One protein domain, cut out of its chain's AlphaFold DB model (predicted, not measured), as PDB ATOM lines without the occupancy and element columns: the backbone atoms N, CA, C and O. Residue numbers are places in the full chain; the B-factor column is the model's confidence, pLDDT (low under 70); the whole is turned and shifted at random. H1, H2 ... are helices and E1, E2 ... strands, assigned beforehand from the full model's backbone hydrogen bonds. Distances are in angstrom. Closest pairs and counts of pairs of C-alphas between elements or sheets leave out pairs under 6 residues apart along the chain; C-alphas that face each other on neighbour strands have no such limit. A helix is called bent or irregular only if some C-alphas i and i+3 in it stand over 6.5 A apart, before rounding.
ATOM      1  N   TYR A   6     -16.332  25.176  32.530       72.75
ATOM      2  CA  TYR A   6     -15.617  24.975  31.274       72.75
ATOM      3  C   TYR A   6     -14.376  25.866  31.247       72.75
ATOM      4  O   TYR A   6     -14.399  26.973  31.787       72.75
ATOM      5  N   THR A   7     -13.299  25.395  30.616       74.12
ATOM      6  CA  THR A   7     -12.080  26.190  30.480       74.12
ATOM      7  C   THR A   7     -11.428  26.083  29.122       74.12
ATOM      8  O   THR A   7     -11.415  25.015  28.505       74.12
ATOM      9  N   THR A   8     -10.798  27.185  28.737       72.12
ATOM     10  CA  THR A   8      -9.829  27.255  27.653       72.12
ATOM     11  C   THR A   8      -8.518  27.771  28.253       72.12
ATOM     12  O   THR A   8      -8.425  28.935  28.638       72.12
ATOM     13  N   GLY A   9      -7.509  26.904  28.400       76.00
ATOM     14  CA  GLY A   9      -6.218  27.260  29.008       76.00
ATOM     15  C   GLY A   9      -5.681  26.217  29.995       76.00
ATOM     16  O   GLY A   9      -5.928  25.019  29.847       76.00
ATOM     17  N   ASP A  10      -4.906  26.661  30.989       82.44
ATOM     18  CA  ASP A  10      -4.298  25.780  31.993       82.44
ATOM     19  C   ASP A  10      -5.349  25.208  32.961       82.44
ATOM     20  O   ASP A  10      -5.931  25.908  33.792       82.44
ATOM     21  N   ILE A  11      -5.536  23.887  32.921       86.88
ATOM     22  CA  ILE A  11      -6.472  23.152  33.787       86.88
ATOM     23  C   ILE A  11      -6.205  23.340  35.292       86.88
ATOM     24  O   ILE A  11      -7.084  23.081  36.122       86.88
ATOM     25  N   ARG A  12      -4.991  23.756  35.678       88.06
ATOM     26  CA  ARG A  12      -4.635  24.037  37.076       88.06
ATOM     27  C   ARG A  12      -5.336  25.288  37.589       88.06
ATOM     28  O   ARG A  12      -5.654  25.330  38.777       88.06
ATOM     29  N   ASP A  13      -5.611  26.257  36.719       91.00
ATOM     30  CA  ASP A  13      -6.343  27.468  37.088       91.00
ATOM     31  C   ASP A  13      -7.785  27.130  37.448       91.00
ATOM     32  O   ASP A  13      -8.245  27.530  38.514       91.00
ATOM     33  N   VAL A  14      -8.451  26.280  36.659       90.81
ATOM     34  CA  VAL A  14      -9.810  25.806  36.975       90.81
ATOM     35  C   VAL A  14      -9.859  25.142  38.332       90.81
ATOM     36  O   VAL A  14     -10.663  25.524  39.172       90.81
ATOM     37  N   ARG A  15      -8.973  24.176  38.589       91.81
ATOM     38  CA  ARG A  15      -8.966  23.454  39.869       91.81
ATOM     39  C   ARG A  15      -8.686  24.386  41.045       91.81
ATOM     40  O   ARG A  15      -9.193  24.150  42.140       91.81
ATOM     41  N   ALA A  16      -7.862  25.414  40.847       94.25
ATOM     42  CA  ALA A  16      -7.617  26.425  41.864       94.25
ATOM     43  C   ALA A  16      -8.878  27.266  42.118       94.25
ATOM     44  O   ALA A  16      -9.285  27.394  43.272       94.25
ATOM     45  N   VAL A  17      -9.531  27.754  41.060       95.00
ATOM     46  CA  VAL A  17     -10.780  28.522  41.152       95.00
ATOM     47  C   VAL A  17     -11.900  27.686  41.771       95.00
ATOM     48  O   VAL A  17     -12.547  28.160  42.695       95.00
ATOM     49  N   GLU A  18     -12.077  26.420  41.382       94.56
ATOM     50  CA  GLU A  18     -13.056  25.504  41.987       94.56
ATOM     51  C   GLU A  18     -12.826  25.339  43.492       94.56
ATOM     52  O   GLU A  18     -13.776  25.374  44.276       94.56
ATOM     53  N   ARG A  19     -11.569  25.183  43.926       96.12
ATOM     54  CA  ARG A  19     -11.227  25.058  45.352       96.12
ATOM     55  C   ARG A  19     -11.518  26.341  46.120       96.12
ATOM     56  O   ARG A  19     -12.056  26.263  47.225       96.12
ATOM     57  N   ILE A  20     -11.175  27.497  45.549       96.50
ATOM     58  CA  ILE A  20     -11.445  28.803  46.159       96.50
ATOM     59  C   ILE A  20     -12.957  29.025  46.248       96.50
ATOM     60  O   ILE A  20     -13.467  29.245  47.344       96.50
ATOM     61  N   ALA A  21     -13.681  28.855  45.143       96.06
ATOM     62  CA  ALA A  21     -15.130  29.002  45.078       96.06
ATOM     63  C   ALA A  21     -15.851  28.044  46.038       96.06
ATOM     64  O   ALA A  21     -16.755  28.460  46.754       96.06
ATOM     65  N   THR A  22     -15.412  26.784  46.137       95.62
ATOM     66  CA  THR A  22     -15.970  25.810  47.095       95.62
ATOM     67  C   THR A  22     -15.770  26.265  48.539       95.62
ATOM     68  O   THR A  22     -16.650  26.082  49.382       95.62
ATOM     69  N   ARG A  23     -14.606  26.840  48.855       96.81
ATOM     70  CA  ARG A  23     -14.323  27.337  50.202       96.81
ATOM     71  C   ARG A  23     -15.131  28.592  50.517       96.81
ATOM     72  O   ARG A  23     -15.674  28.670  51.614       96.81
ATOM     73  N   LEU A  24     -15.249  29.518  49.566       96.75
ATOM     74  CA  LEU A  24     -16.091  30.711  49.684       96.75
ATOM     75  C   LEU A  24     -17.557  30.330  49.879       96.75
ATOM     76  O   LEU A  24     -18.179  30.826  50.810       96.75
ATOM     77  N   LEU A  25     -18.072  29.377  49.098       96.25
ATOM     78  CA  LEU A  25     -19.436  28.876  49.237       96.25
ATOM     79  C   LEU A  25     -19.699  28.362  50.655       96.25
ATOM     80  O   LEU A  25     -20.641  28.803  51.298       96.25
ATOM     81  N   LYS A  26     -18.828  27.491  51.178       95.56
ATOM     82  CA  LYS A  26     -18.970  26.945  52.539       95.56
ATOM     83  C   LYS A  26     -18.841  28.002  53.636       95.56
ATOM     84  O   LYS A  26     -19.426  27.838  54.700       95.56
ATOM     85  N   MET A  27     -18.032  29.036  53.410       96.62
ATOM     86  CA  MET A  27     -17.775  30.087  54.395       96.62
ATOM     87  C   MET A  27     -18.895  31.132  54.433       96.62
ATOM     88  O   MET A  27     -19.275  31.573  55.512       96.62
ATOM     89  N   LEU A  28     -19.399  31.535  53.265       95.56
ATOM     90  CA  LEU A  28     -20.402  32.590  53.110       95.56
ATOM     91  C   LEU A  28     -21.835  32.052  53.191       95.56
ATOM     92  O   LEU A  28     -22.719  32.753  53.676       95.56
ATOM     93  N   TYR A  29     -22.058  30.816  52.735       95.38
ATOM     94  CA  TYR A  29     -23.371  30.168  52.640       95.38
ATOM     95  C   TYR A  29     -23.302  28.751  53.239       95.38
ATOM     96  O   TYR A  29     -23.329  27.754  52.509       95.38
ATOM     97  N   PRO A  30     -23.155  28.626  54.570       93.75
ATOM     98  CA  PRO A  30     -22.953  27.337  55.237       93.75
ATOM     99  C   PRO A  30     -24.128  26.357  55.071       93.75
ATOM    100  O   PRO A  30     -23.928  25.147  55.152       93.75
ATOM    101  N   ASP A  31     -25.333  26.861  54.811       94.81
ATOM    102  CA  ASP A  31     -26.549  26.096  54.517       94.81
ATOM    103  C   ASP A  31     -26.738  25.797  53.015       94.81
ATOM    104  O   ASP A  31     -27.681  25.105  52.638       94.81
ATOM    105  N   ILE A  32     -25.833  26.281  52.151       89.12
ATOM    106  CA  ILE A  32     -25.839  26.099  50.685       89.12
ATOM    107  C   ILE A  32     -27.113  26.676  50.027       89.12
ATOM    108  O   ILE A  32     -27.417  26.410  48.865       89.12
ATOM    109  N   ASN A  33     -27.852  27.542  50.727       92.81
ATOM    110  CA  ASN A  33     -29.035  28.195  50.181       92.81
ATOM    111  C   ASN A  33     -28.647  29.465  49.411       92.81
ATOM    112  O   ASN A  33     -28.760  30.589  49.900       92.81
ATOM    113  N   VAL A  34     -28.137  29.279  48.195       93.38
ATOM    114  CA  VAL A  34     -27.654  30.372  47.348       93.38
ATOM    115  C   VAL A  34     -28.130  30.195  45.911       93.38
ATOM    116  O   VAL A  34     -28.129  29.094  45.363       93.38
ATOM    117  N   SER A  35     -28.546  31.289  45.274       95.12
ATOM    118  CA  SER A  35     -28.885  31.253  43.852       95.12
ATOM    119  C   SER A  35     -27.621  31.155  42.999       95.12
ATOM    120  O   SER A  35     -26.568  31.674  43.371       95.12
ATOM    121  N   VAL A  36     -27.737  30.557  41.813       92.56
ATOM    122  CA  VAL A  36     -26.610  30.408  40.873       92.56
ATOM    123  C   VAL A  36     -25.935  31.753  40.585       92.56
ATOM    124  O   VAL A  36     -24.716  31.844  40.626       92.56
ATOM    125  N   LYS A  37     -26.716  32.827  40.407       93.88
ATOM    126  CA  LYS A  37     -26.195  34.178  40.147       93.88
ATOM    127  C   LYS A  37     -25.350  34.731  41.300       93.88
ATOM    128  O   LYS A  37     -24.367  35.428  41.069       93.88
ATOM    129  N   ILE A  38     -25.745  34.458  42.544       94.94
ATOM    130  CA  ILE A  38     -25.004  34.896  43.735       94.94
ATOM    131  C   ILE A  38     -23.760  34.022  43.923       94.94
ATOM    132  O   ILE A  38     -22.684  34.546  44.198       94.94
ATOM    133  N   PHE A  39     -23.876  32.711  43.702       94.94
ATOM    134  CA  PHE A  39     -22.735  31.800  43.706       94.94
ATOM    135  C   PHE A  39     -21.678  32.204  42.668       94.94
ATOM    136  O   PHE A  39     -20.500  32.313  43.002       94.94
ATOM    137  N   GLU A  40     -22.088  32.480  41.431       95.38
ATOM    138  CA  GLU A  40     -21.186  32.910  40.366       95.38
ATOM    139  C   GLU A  40     -20.475  34.213  40.745       95.38
ATOM    140  O   GLU A  40     -19.249  34.238  40.832       95.38
ATOM    141  N   LYS A  41     -21.241  35.246  41.113       95.94
ATOM    142  CA  LYS A  41     -20.694  36.567  41.437       95.94
ATOM    143  C   LYS A  41     -19.746  36.566  42.641       95.94
ATOM    144  O   LYS A  41     -18.729  37.250  42.617       95.94
ATOM    145  N   TYR A  42     -20.095  35.869  43.722       96.50
ATOM    146  CA  TYR A  42     -19.372  35.994  44.998       96.50
ATOM    147  C   TYR A  42     -18.423  34.836  45.303       96.50
ATOM    148  O   TYR A  42     -17.564  34.967  46.171       96.50
ATOM    149  N   CYS A  43     -18.569  33.690  44.636       96.12
ATOM    150  CA  CYS A  43     -17.680  32.545  44.842       96.12
ATOM    151  C   CYS A  43     -16.795  32.306  43.620       96.12
ATOM    152  O   CYS A  43     -15.583  32.153  43.770       96.12
ATOM    153  N   VAL A  44     -17.378  32.261  42.419       95.56
ATOM    154  CA  VAL A  44     -16.626  31.934  41.200       95.56
ATOM    155  C   VAL A  44     -15.796  33.123  40.730       95.56
ATOM    156  O   VAL A  44     -14.589  32.967  40.561       95.56
ATOM    157  N   ASP A  45     -16.395  34.302  40.571       96.12
ATOM    158  CA  ASP A  45     -15.684  35.490  40.083       96.12
ATOM    159  C   ASP A  45     -14.625  35.960  41.082       96.12
ATOM    160  O   ASP A  45     -13.474  36.162  40.702       96.12
ATOM    161  N   THR A  46     -14.940  35.959  42.378       96.94
ATOM    162  CA  THR A  46     -13.933  36.169  43.431       96.94
ATOM    163  C   THR A  46     -12.823  35.110  43.382       96.94
ATOM    164  O   THR A  46     -11.651  35.413  43.598       96.94
ATOM    165  N   GLY A  47     -13.152  33.856  43.058       96.38
ATOM    166  CA  GLY A  47     -12.160  32.803  42.847       96.38
ATOM    167  C   GLY A  47     -11.226  33.080  41.667       96.38
ATOM    168  O   GLY A  47     -10.016  32.878  41.797       96.38
ATOM    169  N   LYS A  48     -11.768  33.566  40.542       95.38
ATOM    170  CA  LYS A  48     -10.998  33.988  39.362       95.38
ATOM    171  C   LYS A  48     -10.075  35.158  39.706       95.38
ATOM    172  O   LYS A  48      -8.886  35.069  39.424       95.38
ATOM    173  N   GLU A  49     -10.583  36.194  40.373       96.44
ATOM    174  CA  GLU A  49      -9.795  37.361  40.797       96.44
ATOM    175  C   GLU A  49      -8.613  36.955  41.687       96.44
ATOM    176  O   GLU A  49      -7.465  37.284  41.395       96.44
ATOM    177  N   LEU A  50      -8.865  36.159  42.732       96.19
ATOM    178  CA  LEU A  50      -7.812  35.687  43.637       96.19
ATOM    179  C   LEU A  50      -6.767  34.827  42.915       96.19
ATOM    180  O   LEU A  50      -5.571  34.924  43.204       96.19
ATOM    181  N   ARG A  51      -7.194  33.982  41.969       95.31
ATOM    182  CA  ARG A  51      -6.274  33.179  41.154       95.31
ATOM    183  C   ARG A  51      -5.461  34.052  40.194       95.31
ATOM    184  O   ARG A  51      -4.273  33.777  40.026       95.31
ATOM    185  N   GLY A  52      -6.074  35.089  39.625       94.25
ATOM    186  CA  GLY A  52      -5.425  36.101  38.791       94.25
ATOM    187  C   GLY A  52      -4.304  36.804  39.539       94.25
ATOM    188  O   GLY A  52      -3.147  36.701  39.142       94.25
ATOM    189  N   LEU A  53      -4.612  37.371  40.708       95.19
ATOM    190  CA  LEU A  53      -3.615  38.017  41.565       95.19
ATOM    191  C   LEU A  53      -2.454  37.072  41.900       95.19
ATOM    192  O   LEU A  53      -1.291  37.459  41.839       95.19
ATOM    193  N   PHE A  54      -2.733  35.803  42.212       93.00
ATOM    194  CA  PHE A  54      -1.672  34.832  42.487       93.00
ATOM    195  C   PHE A  54      -0.769  34.586  41.266       93.00
ATOM    196  O   PHE A  54       0.446  34.457  41.411       93.00
ATOM    197  N   ARG A  55      -1.348  34.529  40.063       92.06
ATOM    198  CA  ARG A  55      -0.623  34.350  38.798       92.06
ATOM    199  C   ARG A  55       0.226  35.563  38.439       92.06
ATOM    200  O   ARG A  55       1.368  35.371  38.025       92.06
ATOM    201  N   GLU A  56      -0.265  36.769  38.695       93.25
ATOM    202  CA  GLU A  56       0.517  38.004  38.596       93.25
ATOM    203  C   GLU A  56       1.711  37.985  39.557       93.25
ATOM    204  O   GLU A  56       2.845  38.207  39.141       93.25
ATOM    205  N   GLN A  57       1.492  37.634  40.831       94.19
ATOM    206  CA  GLN A  57       2.583  37.544  41.810       94.19
ATOM    207  C   GLN A  57       3.624  36.483  41.429       94.19
ATOM    208  O   GLN A  57       4.822  36.686  41.632       94.19
ATOM    209  N   MET A  58       3.197  35.356  40.853       91.31
ATOM    210  CA  MET A  58       4.123  34.357  40.315       91.31
ATOM    211  C   MET A  58       4.929  34.906  39.134       91.31
ATOM    212  O   MET A  58       6.139  34.711  39.108       91.31
ATOM    213  N   ALA A  59       4.282  35.609  38.203       91.81
ATOM    214  CA  ALA A  59       4.933  36.212  37.039       91.81
ATOM    215  C   ALA A  59       5.983  37.270  37.423       91.81
ATOM    216  O   ALA A  59       7.015  37.388  36.770       91.81
ATOM    217  N   LEU A  60       5.763  38.008  38.519       91.94
ATOM    218  CA  LEU A  60       6.751  38.954  39.053       91.94
ATOM    219  C   LEU A  60       8.020  38.264  39.571       91.94
ATOM    220  O   LEU A  60       9.096  38.858  39.552       91.94
ATOM    221  N   LYS A  61       7.898  37.030  40.072       90.62
ATOM    222  CA  LYS A  61       9.014  36.265  40.643       90.62
ATOM    223  C   LYS A  61       9.717  35.379  39.612       90.62
ATOM    224  O   LYS A  61      10.894  35.074  39.777       90.62
ATOM    225  N   ASP A  62       8.986  34.955  38.591       88.75
ATOM    226  CA  ASP A  62       9.425  34.039  37.548       88.75
ATOM    227  C   ASP A  62       8.881  34.525  36.199       88.75
ATOM    228  O   ASP A  62       7.679  34.471  35.944       88.75
ATOM    229  N   SER A  63       9.766  34.997  35.323       82.88
ATOM    230  CA  SER A  63       9.378  35.574  34.034       82.88
ATOM    231  C   SER A  63       8.836  34.548  33.031       82.88
ATOM    232  O   SER A  63       8.254  34.944  32.023       82.88
ATOM    233  N   GLU A  64       9.009  33.242  33.271       83.69
ATOM    234  CA  GLU A  64       8.397  32.189  32.442       83.69
ATOM    235  C   GLU A  64       6.906  31.999  32.768       83.69
ATOM    236  O   GLU A  64       6.127  31.438  31.988       83.69
ATOM    237  N   CYS A  65       6.482  32.489  33.931       82.19
ATOM    238  CA  CYS A  65       5.112  32.426  34.388       82.19
ATOM    239  C   CYS A  65       4.270  33.543  33.749       82.19
ATOM    240  O   CYS A  65       4.495  34.724  33.978       82.19
ATOM    241  N   LYS A  66       3.216  33.177  33.007       80.19
ATOM    242  CA  LYS A  66       2.237  34.150  32.485       80.19
ATOM    243  C   LYS A  66       1.421  34.768  33.628       80.19
ATOM    244  O   LYS A  66       1.039  34.055  34.556       80.19
ATOM    245  N   GLY A  67       1.149  36.070  33.573       83.62
ATOM    246  CA  GLY A  67       0.341  36.768  34.589       83.62
ATOM    247  C   GLY A  67      -1.161  36.480  34.502       83.62
ATOM    248  O   GLY A  67      -1.894  36.729  35.448       83.62
ATOM    249  N   GLU A  68      -1.613  35.913  33.386       84.69
ATOM    250  CA  GLU A  68      -3.026  35.671  33.092       84.69
ATOM    251  C   GLU A  68      -3.479  34.274  33.536       84.69
ATOM    252  O   GLU A  68      -2.678  33.337  33.610       84.69
ATOM    253  N   ILE A  69      -4.779  34.135  33.806       85.81
ATOM    254  CA  ILE A  69      -5.428  32.852  34.102       85.81
ATOM    255  C   ILE A  69      -6.169  32.321  32.878       85.81
ATOM    256  O   ILE A  69      -6.546  33.085  31.992       85.81
ATOM    257  N   ALA A  70      -6.412  31.011  32.857       82.00
ATOM    258  CA  ALA A  70      -7.290  30.394  31.869       82.00
ATOM    259  C   ALA A  70      -8.674  31.067  31.818       82.00
ATOM    260  O   ALA A  70      -9.202  31.526  32.837       82.00
ATOM    261  N   GLU A  71      -9.295  31.058  30.640       83.81
ATOM    262  CA  GLU A  71     -10.692  31.457  30.502       83.81
ATOM    263  C   GLU A  71     -11.566  30.427  31.228       83.81
ATOM    264  O   GLU A  71     -11.383  29.217  31.051       83.81
ATOM    265  N   ILE A  72     -12.481  30.894  32.081       83.00
ATOM    266  CA  ILE A  72     -13.331  30.045  32.924       83.00
ATOM    267  C   ILE A  72     -14.783  30.503  32.794       83.00
ATOM    268  O   ILE A  72     -15.117  31.629  33.172       83.00
ATOM    269  N   VAL A  73     -15.647  29.603  32.325       84.69
ATOM    270  CA  VAL A  73     -17.078  29.850  32.087       84.69
ATOM    271  C   VAL A  73     -17.917  28.897  32.939       84.69
ATOM    272  O   VAL A  73     -17.621  27.700  33.001       84.69
ATOM    273  N   VAL A  74     -18.947  29.422  33.610       79.62
ATOM    274  CA  VAL A  74     -19.916  28.619  34.374       79.62
ATOM    275  C   VAL A  74     -20.928  28.001  33.409       79.62
ATOM    276  O   VAL A  74     -21.383  28.670  32.484       79.62
ATOM    277  N   LYS A  75     -21.225  26.713  33.592       65.69
ATOM    278  CA  LYS A  75     -22.145  25.948  32.741       65.69
ATOM    279  C   LYS A  75     -23.596  26.026  33.204       65.69
ATOM    280  O   LYS A  75     -23.815  26.039  34.435       65.69
TER     281      LYS A  75
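This is residues 6 to 75 of the 75 residues of an uncharacterized protein of Methanosarcinales archaeon (UniProt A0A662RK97). A small antiparallel sheet of two short strands, E1 and E2, made near the two ends of the printed part, sits beside a pair of long helices, H1 and H2, which cross as a slanted X and run opposite ways. H2 is the longer helix and gives most of the length; it touches H1 with residues 39 to 51 alone and runs on past them to residue 61, from where the chain folds back to the sheet. The printed part has 70 residues, with two named helices and two named strands in the order E1, H1, H2, E2, and its class is mostly helix. It is only just compact, close to loose, with a radius of gyration of the C-alphas of 13.0 A, and elongated, with spans of 42 by 22 by 15 A.

Strand E1 is residues 6 to 8, 7.2 A from first to last C-alpha, and begins with C-alpha 6 at (-15.617, 24.975, 31.274). Strand E2 is residues 71 to 74, 10.4 A long, and ends with C-alpha 74 at (-19.916, 28.619, 34.374). Helix H1 is residues 11 to 28, 25.6 A long. Helix H2 is residues 36 to 61, 36.1 A long, ending with C-alpha 61 at (9.014, 36.265, 40.643). H2 is neither bent nor irregular, but only just: C-alphas 41 and 44 are 6.2 A apart.

E1 and E2 are antiparallel neighbours, with 167 degrees between their directions. The C-alphas of Thr 7 and Ile 72 face each other at 4.7 A; N 6 and O 73 at 2.9 A, and N 71 and O 8 at 3.0 A, are within hydrogen-bond range. The closest C-alphas of H1 and E2 are those of Val 14 and Ile 72, 6.8 A apart. Those of H1 and E1 are Thr 7 and Val 14, 6.9 A apart. The closest C-alphas of H2 and E2 are those of Glu 40 and Val 74, at 7.5 A, while E1 and H2 are apart. H1 and H2 touch at a steep tilt of 52 degrees, opposite ways; their closest C-alphas are those of Ala 21 and Cys 43, 4.4 A apart. Each O i to N i+4 pair of H1 is within hydrogen-bond range, and 20 of 22 are in H2.

The two C-alphas farthest apart are those of Asp 31 and Ser 63, at 42.4 A, while the first and last printed C-alphas, of Tyr 6 and Lys 75, are 6.8 A apart. The printed part has no cut. The link from E1 to H1 is tight, and those from H1 to H2 and from H2 to E2 are short. The mean pLDDT of the printed part is 90.5, and residue 75, the chain's last, is the one printed residue under 70.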